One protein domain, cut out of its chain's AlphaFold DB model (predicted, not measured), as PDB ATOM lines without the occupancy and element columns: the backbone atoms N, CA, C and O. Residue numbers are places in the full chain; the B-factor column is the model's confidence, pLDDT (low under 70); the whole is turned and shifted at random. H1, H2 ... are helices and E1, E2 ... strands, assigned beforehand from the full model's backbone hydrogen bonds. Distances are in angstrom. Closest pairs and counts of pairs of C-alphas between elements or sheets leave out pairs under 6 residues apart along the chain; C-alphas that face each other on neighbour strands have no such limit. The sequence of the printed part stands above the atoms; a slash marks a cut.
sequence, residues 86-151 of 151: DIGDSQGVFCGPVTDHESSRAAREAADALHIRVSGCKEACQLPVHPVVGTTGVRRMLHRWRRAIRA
ATOM      1  N   ASP A  86     -26.643  14.188  78.738       96.94
ATOM      2  CA  ASP A  86     -25.664  15.282  78.786       96.94
ATOM      3  C   ASP A  86     -25.529  15.969  80.155       96.94
ATOM      4  O   ASP A  86     -24.526  16.636  80.400       96.94
ATOM      5  N   ILE A  87     -26.540  15.855  81.022       96.12
ATOM      6  CA  ILE A  87     -26.511  16.389  82.393       96.12
ATOM      7  C   ILE A  87     -26.290  15.301  83.444       96.12
ATOM      8  O   ILE A  87     -26.353  15.591  84.643       96.12
ATOM      9  N   GLY A  88     -26.040  14.063  83.012       94.25
ATOM     10  CA  GLY A  88     -25.738  12.952  83.902       94.25
ATOM     11  C   GLY A  88     -24.502  13.212  84.767       94.25
ATOM     12  O   GLY A  88     -23.681  14.076  84.455       94.25
ATOM     13  N   ASP A  89     -24.413  12.517  85.904       93.44
ATOM     14  CA  ASP A  89     -23.301  12.580  86.878       93.44
ATOM     15  C   ASP A  89     -23.009  13.963  87.510       93.44
ATOM     16  O   ASP A  89     -22.099  14.123  88.344       93.44
ATOM     17  N   SER A  90     -23.817  14.966  87.160       92.81
ATOM     18  CA  SER A  90     -23.755  16.324  87.692       92.81
ATOM     19  C   SER A  90     -24.054  16.358  89.194       92.81
ATOM     20  O   SER A  90     -24.608  15.421  89.771       92.81
ATOM     21  N   GLN A  91     -23.702  17.467  89.848       92.38
ATOM     22  CA  GLN A  91     -24.049  17.716  91.250       92.38
ATOM     23  C   GLN A  91     -25.042  18.867  91.370       92.38
ATOM     24  O   GLN A  91     -24.904  19.886  90.692       92.38
ATOM     25  N   GLY A  92     -26.008  18.739  92.276       91.88
ATOM     26  CA  GLY A  92     -26.960  19.812  92.537       91.88
ATOM     27  C   GLY A  92     -27.651  19.719  93.890       91.88
ATOM     28  O   GLY A  92     -27.451  18.770  94.645       91.88
ATOM     29  N   VAL A  93     -28.477  20.715  94.191       92.62
ATOM     30  CA  VAL A  93     -29.374  20.757  95.352       92.62
ATOM     31  C   VAL A  93     -30.776  21.047  94.847       92.62
ATOM     32  O   VAL A  93     -30.965  21.978  94.067       92.62
ATOM     33  N   PHE A  94     -31.771  20.278  95.286       92.00
ATOM     34  CA  PHE A  94     -33.161  20.588  94.960       92.00
ATOM     35  C   PHE A  94     -33.591  21.919  95.582       92.00
ATOM     36  O   PHE A  94     -33.344  22.173  96.760       92.00
ATOM     37  N   CYS A  95     -34.262  22.755  94.793       87.62
ATOM     38  CA  CYS A  95     -34.773  24.048  95.234       87.62
ATOM     39  C   CYS A  95     -36.187  24.304  94.699       87.62
ATOM     40  O   CYS A  95     -36.600  23.711  93.705       87.62
ATOM     41  N   GLY A  96     -36.937  25.207  95.330       75.31
ATOM     42  CA  GLY A  96     -38.246  25.639  94.835       75.31
ATOM     43  C   GLY A  96     -39.335  25.708  95.911       75.31
ATOM     44  O   GLY A  96     -39.155  25.187  97.009       75.31
ATOM     45  N   PRO A  97     -40.464  26.377  95.611       58.66
ATOM     46  CA  PRO A  97     -41.475  26.742  96.604       58.66
ATOM     47  C   PRO A  97     -42.477  25.633  96.970       58.66
ATOM     48  O   PRO A  97     -43.463  25.926  97.636       58.66
ATOM     49  N   VAL A  98     -42.275  24.379  96.559       54.38
ATOM     50  CA  VAL A  98     -43.223  23.297  96.866       54.38
ATOM     51  C   VAL A  98     -42.453  22.034  97.238       54.38
ATOM     52  O   VAL A  98     -41.913  21.342  96.382       54.38
ATOM     53  N   THR A  99     -42.378  21.758  98.537       64.38
ATOM     54  CA  THR A  99     -41.952  20.468  99.098       64.38
ATOM     55  C   THR A  99     -43.168  19.563  99.273       64.38
ATOM     56  O   THR A  99     -43.415  19.056 100.368       64.38
ATOM     57  N   ASP A 100     -43.988  19.389  98.233       76.50
ATOM     58  CA  ASP A 100     -44.902  18.255  98.242       76.50
ATOM     59  C   ASP A 100     -44.062  16.983  98.070       76.50
ATOM     60  O   ASP A 100     -43.107  16.915  97.283       76.50
ATOM     61  N   HIS A 101     -44.369  15.994  98.906       83.62
ATOM     62  CA  HIS A 101     -43.607  14.755  99.000       83.62
ATOM     63  C   HIS A 101     -43.533  14.035  97.643       83.62
ATOM     64  O   HIS A 101     -42.486  13.504  97.275       83.62
ATOM     65  N   GLU A 102     -44.614  14.097  96.862       87.81
ATOM     66  CA  GLU A 102     -44.735  13.426  95.570       87.81
ATOM     67  C   GLU A 102     -43.808  14.046  94.515       87.81
ATOM     68  O   GLU A 102     -43.029  13.330  93.887       87.81
ATOM     69  N   SER A 103     -43.790  15.374  94.371       88.25
ATOM     70  CA  SER A 103     -42.858  16.037  93.447       88.25
ATOM     71  C   SER A 103     -41.400  15.846  93.850       88.25
ATOM     72  O   SER A 103     -40.532  15.699  92.989       88.25
ATOM     73  N   SER A 104     -41.120  15.796  95.155       90.00
ATOM     74  CA  SER A 104     -39.775  15.502  95.666       90.00
ATOM     75  C   SER A 104     -39.347  14.066  95.350       90.00
ATOM     76  O   SER A 104     -38.195  13.843  94.974       90.00
ATOM     77  N   ARG A 105     -40.270  13.096  95.445       92.62
ATOM     78  CA  ARG A 105     -40.038  11.702  95.038       92.62
ATOM     79  C   ARG A 105     -39.774  11.603  93.538       92.62
ATOM     80  O   ARG A 105     -38.792  10.982  93.151       92.62
ATOM     81  N   ALA A 106     -40.583  12.259  92.709       93.62
ATOM     82  CA  ALA A 106     -40.389  12.273  91.259       93.62
ATOM     83  C   ALA A 106     -39.069  12.948  90.848       93.62
ATOM     84  O   ALA A 106     -38.386  12.496  89.930       93.62
ATOM     85  N   ALA A 107     -38.674  14.019  91.541       94.38
ATOM     86  CA  ALA A 107     -37.362  14.628  91.366       94.38
ATOM     87  C   ALA A 107     -36.239  13.661  91.761       94.38
ATOM     88  O   ALA A 107     -35.287  13.490  91.008       94.38
ATOM     89  N   ARG A 108     -36.345  12.990  92.911       94.88
ATOM     90  CA  ARG A 108     -35.367  11.975  93.328       94.88
ATOM     91  C   ARG A 108     -35.228  10.874  92.278       94.88
ATOM     92  O   ARG A 108     -34.117  10.625  91.838       94.88
ATOM     93  N   GLU A 109     -36.345  10.314  91.825       96.75
ATOM     94  CA  GLU A 109     -36.393   9.286  90.782       96.75
ATOM     95  C   GLU A 109     -35.663   9.727  89.503       96.75
ATOM     96  O   GLU A 109     -34.803   9.009  88.998       96.75
ATOM     97  N   ALA A 110     -35.956  10.929  89.002       96.69
ATOM     98  CA  ALA A 110     -35.315  11.451  87.798       96.69
ATOM     99  C   ALA A 110     -33.812  11.728  87.991       96.69
ATOM    100  O   ALA A 110     -33.024  11.522  87.070       96.69
ATOM    101  N   ALA A 111     -33.406  12.196  89.176       96.19
ATOM    102  CA  ALA A 111     -31.998  12.410  89.504       96.19
ATOM    103  C   ALA A 111     -31.234  11.083  89.584       96.19
ATOM    104  O   ALA A 111     -30.150  10.981  89.016       96.19
ATOM    105  N   ASP A 112     -31.815  10.069  90.226       96.94
ATOM    106  CA  ASP A 112     -31.209   8.746  90.368       96.94
ATOM    107  C   ASP A 112     -31.048   8.068  88.997       96.94
ATOM    108  O   ASP A 112     -29.984   7.521  88.707       96.94
ATOM    109  N   ALA A 113     -32.051   8.188  88.118       97.06
ATOM    110  CA  ALA A 113     -32.014   7.659  86.751       97.06
ATOM    111  C   ALA A 113     -30.933   8.303  85.861       97.06
ATOM    112  O   ALA A 113     -30.459   7.675  84.918       97.06
ATOM    113  N   LEU A 114     -30.536   9.545  86.158       97.00
ATOM    114  CA  LEU A 114     -29.458  10.268  85.471       97.00
ATOM    115  C   LEU A 114     -28.143  10.276  86.269       97.00
ATOM    116  O   LEU A 114     -27.201  10.972  85.896       97.00
ATOM    117  N   HIS A 115     -28.076   9.556  87.393       96.38
ATOM    118  CA  HIS A 115     -26.933   9.555  88.313       96.38
ATOM    119  C   HIS A 115     -26.519  10.951  88.823       96.38
ATOM    120  O   HIS A 115     -25.372  11.191  89.205       96.38
ATOM    121  N   ILE A 116     -27.461  11.893  88.885       95.25
ATOM    122  CA  ILE A 116     -27.225  13.235  89.420       95.25
ATOM    123  C   ILE A 116     -27.101  13.151  90.942       95.25
ATOM    124  O   ILE A 116     -28.029  12.772  91.660       95.25
ATOM    125  N   ARG A 117     -25.952  13.577  91.465       93.31
ATOM    126  CA  ARG A 117     -25.677  13.589  92.903       93.31
ATOM    127  C   ARG A 117     -26.324  14.804  93.549       93.31
ATOM    128  O   ARG A 117     -25.826  15.927  93.448       93.31
ATOM    129  N   VAL A 118     -27.423  14.570  94.254       89.94
ATOM    130  CA  VAL A 118     -28.102  15.627  95.008       89.94
ATOM    131  C   VAL A 118     -27.524  15.703  96.415       89.94
ATOM    132  O   VAL A 118     -27.714  14.791  97.215       89.94
ATOM    133  N   SER A 119     -26.809  16.786  96.714       81.44
ATOM    134  CA  SER A 119     -26.176  17.019  98.017       81.44
ATOM    135  C   SER A 119     -26.785  18.236  98.716       81.44
ATOM    136  O   SER A 119     -27.471  19.038  98.096       81.44
ATOM    137  N   GLY A 120     -26.545  18.391 100.019       70.81
ATOM    138  CA  GLY A 120     -26.920  19.602 100.763       70.81
ATOM    139  C   GLY A 120     -25.908  20.748 100.632       70.81
ATOM    140  O   GLY A 120     -25.963  21.698 101.412       70.81
ATOM    141  N   CYS A 121     -24.937  20.645  99.717       71.00
ATOM    142  CA  CYS A 121     -23.850  21.612  99.614       71.00
ATOM    143  C   CYS A 121     -24.339  22.924  98.986       71.00
ATOM    144  O   CYS A 121     -24.880  22.926  97.883       71.00
ATOM    145  N   LYS A 122     -24.107  24.055  99.660       62.44
ATOM    146  CA  LYS A 122     -24.560  25.382  99.202       62.44
ATOM    147  C   LYS A 122     -23.913  25.848  97.892       62.44
ATOM    148  O   LYS A 122     -24.450  26.746  97.255       62.44
ATOM    149  N   GLU A 123     -22.790  25.252  97.505       71.69
ATOM    150  CA  GLU A 123     -22.055  25.583  96.278       71.69
ATOM    151  C   GLU A 123     -22.547  24.793  95.054       71.69
ATOM    152  O   GLU A 123     -22.133  25.077  93.932       71.69
ATOM    153  N   ALA A 124     -23.433  23.807  95.237       80.75
ATOM    154  CA  ALA A 124     -23.938  23.003  94.131       80.75
ATOM    155  C   ALA A 124     -25.061  23.716  93.352       80.75
ATOM    156  O   ALA A 124     -25.804  24.548  93.887       80.75
ATOM    157  N   CYS A 125     -25.201  23.347  92.074       87.25
ATOM    158  CA  CYS A 125     -26.204  23.903  91.170       87.25
ATOM    159  C   CYS A 125     -27.625  23.735  91.732       87.25
ATOM    160  O   CYS A 125     -28.001  22.671  92.227       87.25
ATOM    161  N   GLN A 126     -28.432  24.788  91.645       91.62
ATOM    162  CA  GLN A 126     -29.808  24.784  92.126       91.62
ATOM    163  C   GLN A 126     -30.723  24.094  91.101       91.62
ATOM    164  O   GLN A 126     -30.929  24.597  89.998       91.62
ATOM    165  N   LEU A 127     -31.289  22.948  91.473       92.81
ATOM    166  CA  LEU A 127     -32.157  22.125  90.634       92.81
ATOM    167  C   LEU A 127     -33.629  22.393  90.982       92.81
ATOM    168  O   LEU A 127     -34.131  21.859  91.975       92.81
ATOM    169  N   PRO A 128     -34.352  23.206  90.192       91.69
ATOM    170  CA  PRO A 128     -35.721  23.580  90.519       91.69
ATOM    171  C   PRO A 128     -36.673  22.382  90.439       91.69
ATOM    172  O   PRO A 128     -36.825  21.763  89.382       91.69
ATOM    173  N   VAL A 129     -37.367  22.110  91.541       90.62
ATOM    174  CA  VAL A 129     -38.445  21.125  91.655       90.62
ATOM    175  C   VAL A 129     -39.785  21.843  91.543       90.62
ATOM    176  O   VAL A 129     -39.983  22.937  92.074       90.62
ATOM    177  N   HIS A 130     -40.704  21.249  90.790       85.44
ATOM    178  CA  HIS A 130     -42.066  21.743  90.639       85.44
ATOM    179  C   HIS A 130     -43.035  20.567  90.515       85.44
ATOM    180  O   HIS A 130     -42.591  19.486  90.129       85.44
ATOM    181  N   PRO A 131     -44.339  20.786  90.756       85.31
ATOM    182  CA  PRO A 131     -45.360  19.783  90.498       85.31
ATOM    183  C   PRO A 131     -45.264  19.204  89.088       85.31
ATOM    184  O   PRO A 131     -45.396  19.925  88.091       85.31
ATOM    185  N   VAL A 132     -45.028  17.895  89.014       87.06
ATOM    186  CA  VAL A 132     -44.988  17.138  87.762       87.06
ATOM    187  C   VAL A 132     -46.231  16.273  87.646       87.06
ATOM    188  O   VAL A 132     -46.667  15.657  88.608       87.06
ATOM    189  N   VAL A 133     -46.803  16.222  86.446       90.19
ATOM    190  CA  VAL A 133     -47.886  15.294  86.121       90.19
ATOM    191  C   VAL A 133     -47.390  14.392  85.007       90.19
ATOM    192  O   VAL A 133     -47.168  14.846  83.877       90.19
ATOM    193  N   GLY A 134     -47.161  13.141  85.385       93.50
ATOM    194  CA  GLY A 134     -46.568  12.081  84.587       93.50
ATOM    195  C   GLY A 134     -45.239  12.423  83.904       93.50
ATOM    196  O   GLY A 134     -44.582  13.429  84.191       93.50
ATOM    197  N   THR A 135     -44.870  11.594  82.933       95.88
ATOM    198  CA  THR A 135     -43.620  11.665  82.156       95.88
ATOM    199  C   THR A 135     -43.369  13.018  81.488       95.88
ATOM    200  O   THR A 135     -42.258  13.551  81.525       95.88
ATOM    201  N   THR A 136     -44.403  13.656  80.929       94.31
ATOM    202  CA  THR A 136     -44.250  14.989  80.315       94.31
ATOM    203  C   THR A 136     -43.915  16.059  81.363       94.31
ATOM    204  O   THR A 136     -43.160  16.996  81.084       94.31
ATOM    205  N   GLY A 137     -44.454  15.937  82.582       94.62
ATOM    206  CA  GLY A 137     -44.073  16.780  83.712       94.62
ATOM    207  C   GLY A 137     -42.590  16.640  84.044       94.62
ATOM    208  O   GLY A 137     -41.885  17.648  84.112       94.62
ATOM    209  N   VAL A 138     -42.103  15.400  84.141       95.94
ATOM    210  CA  VAL A 138     -40.685  15.113  84.400       95.94
ATOM    211  C   VAL A 138     -39.791  15.680  83.294       95.94
ATOM    212  O   VAL A 138     -38.833  16.390  83.592       95.94
ATOM    213  N   ARG A 139     -40.145  15.513  82.013       97.31
ATOM    214  CA  ARG A 139     -39.396  16.107  80.888       97.31
ATOM    215  C   ARG A 139     -39.230  17.625  81.025       97.31
ATOM    216  O   ARG A 139     -38.146  18.169  80.804       97.31
ATOM    217  N   ARG A 140     -40.293  18.340  81.411       96.31
ATOM    218  CA  ARG A 140     -40.230  19.796  81.645       96.31
ATOM    219  C   ARG A 140     -39.313  20.154  82.814       96.31
ATOM    220  O   ARG A 140     -38.646  21.188  82.751       96.31
ATOM    221  N   MET A 141     -39.273  19.329  83.857       95.44
ATOM    222  CA  MET A 141     -38.336  19.457  84.977       95.44
ATOM    223  C   MET A 141     -36.893  19.268  84.537       95.44
ATOM    224  O   MET A 141     -36.086  20.167  84.770       95.44
ATOM    225  N   LEU A 142     -36.595  18.216  83.780       96.94
ATOM    226  CA  LEU A 142     -35.257  17.967  83.249       96.94
ATOM    227  C   LEU A 142     -34.757  19.108  82.351       96.94
ATOM    228  O   LEU A 142     -33.617  19.547  82.476       96.94
ATOM    229  N   HIS A 143     -35.622  19.706  81.523       97.44
ATOM    230  CA  HIS A 143     -35.251  20.907  80.765       97.44
ATOM    231  C   HIS A 143     -34.865  22.095  81.658       97.44
ATOM    232  O   HIS A 143     -34.007  22.889  81.271       97.44
ATOM    233  N   ARG A 144     -35.503  22.268  82.824       95.38
ATOM    234  CA  ARG A 144     -35.131  23.327  83.776       95.38
ATOM    235  C   ARG A 144     -33.794  23.015  84.438       95.38
ATOM    236  O   ARG A 144     -32.971  23.918  84.539       95.38
ATOM    237  N   TRP A 145     -33.570  21.760  84.820       95.81
ATOM    238  CA  TRP A 145     -32.298  21.312  85.389       95.81
ATOM    239  C   TRP A 145     -31.151  21.504  84.410       95.81
ATOM    240  O   TRP A 145     -30.160  22.130  84.761       95.81
ATOM    241  N   ARG A 146     -31.323  21.096  83.146       96.69
ATOM    242  CA  ARG A 146     -30.316  21.315  82.103       96.69
ATOM    243  C   ARG A 146     -29.941  22.782  81.948       96.69
ATOM    244  O   ARG A 146     -28.770  23.091  81.775       96.69
ATOM    245  N   ARG A 147     -30.915  23.694  82.012       95.44
ATOM    246  CA  ARG A 147     -30.615  25.132  81.961       95.44
ATOM    247  C   ARG A 147     -29.847  25.609  83.187       95.44
ATOM    248  O   ARG A 147     -28.959  26.424  83.019       95.44
ATOM    249  N   ALA A 148     -30.181  25.115  84.376       93.44
ATOM    250  CA  ALA A 148     -29.492  25.496  85.605       93.44
ATOM    251  C   ALA A 148     -28.046  24.973  85.651       93.44
ATOM    252  O   ALA A 148     -27.158  25.693  86.080       93.44
ATOM    253  N   ILE A 149     -27.808  23.744  85.183       92.75
ATOM    254  CA  ILE A 149     -26.477  23.110  85.178       92.75
ATOM    255  C   ILE A 149     -25.536  23.773  84.163       92.75
ATOM    256  O   ILE A 149     -24.328  23.806  84.371       92.75
ATOM    257  N   ARG A 150     -26.081  24.287  83.057       91.25
ATOM    258  CA  ARG A 150     -25.309  24.921  81.976       91.25
ATOM    259  C   ARG A 150     -25.161  26.445  82.113       91.25
ATOM    260  O   ARG A 150     -24.559  27.044  81.225       91.25
ATOM    261  N   ALA A 151     -25.781  27.059  83.120       80.94
ATOM    262  CA  ALA A 151     -25.715  28.501  83.375       80.94
ATOM    263  C   ALA A 151     -24.460  28.855  84.177       80.94
ATOM    264  O   ALA A 151     -23.884  29.925  83.882       80.94
TER     265      ALA A 151
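Overview. This is residues 86 to 151 of the 151 residues of an uncharacterized protein of Methanoregulaceae archaeon (UniProt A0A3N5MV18). A short ribbon of two parallel strands, E1 and E2, and two helices, H1 and H2, make a small triangle. H2 packs on E2, while H1 stands nearer to E1 and crosses H2 steeply. The 66 printed residues hold E1, H1, E2 and H2 in that order; the class is mixed, helices and strands. The whole is compact and rounded, with a radius of gyration of the C-alphas of 10.7 A and spans of 28 by 23 by 19 A.

Arrangement. E1, residues 91 to 95, and E2, residues 125 to 128, are parallel neighbours at 40 degrees, with N 93 and O 125 2.8 A apart and N 127 and O 93 2.8 A apart, within hydrogen-bond range. Residues 91 to 92 of E1 also pair, parallel, with residues 117 to 118. H1, residues 101 to 113, is near E1, with 7 pairs of C-alphas within 10 A. E1, H1 and E2 form a strand-helix-strand unit, two parallel neighbour strands with a helix between them in the chain, and its crossover is left-handed. H2, residues 134 to 149, comes closest to E2 at the C-alphas of Leu 127 and Trp 145, 5.3 A apart. H1 touches H2 with residues 106 to 110 alone, closest at the C-alphas of Ala 110 and Val 138, 7.3 A. They run the same way at a steep tilt of 67 degrees, only just short of about perpendicular. In H1 and H2 every O i to N i+4 pair is within hydrogen-bond range.

Along the chain. E1 begins at C-alpha 91, (-24.049, 17.716, 91.250), and is 13.1 A long; H1 is 18.3 A, E2 9.5 A. H2, 22.9 A long, ends at C-alpha 149, (-26.477, 23.110, 85.178).

Size, cuts and confidence. The C-alphas farthest apart, of Glu 123 and Gly 134, are 30.3 A apart. The printed part has no cut. The link H1 to E2 is long, with 11 residues; the other two are tight. Residues 97 to 99 and 122 have pLDDT under 70.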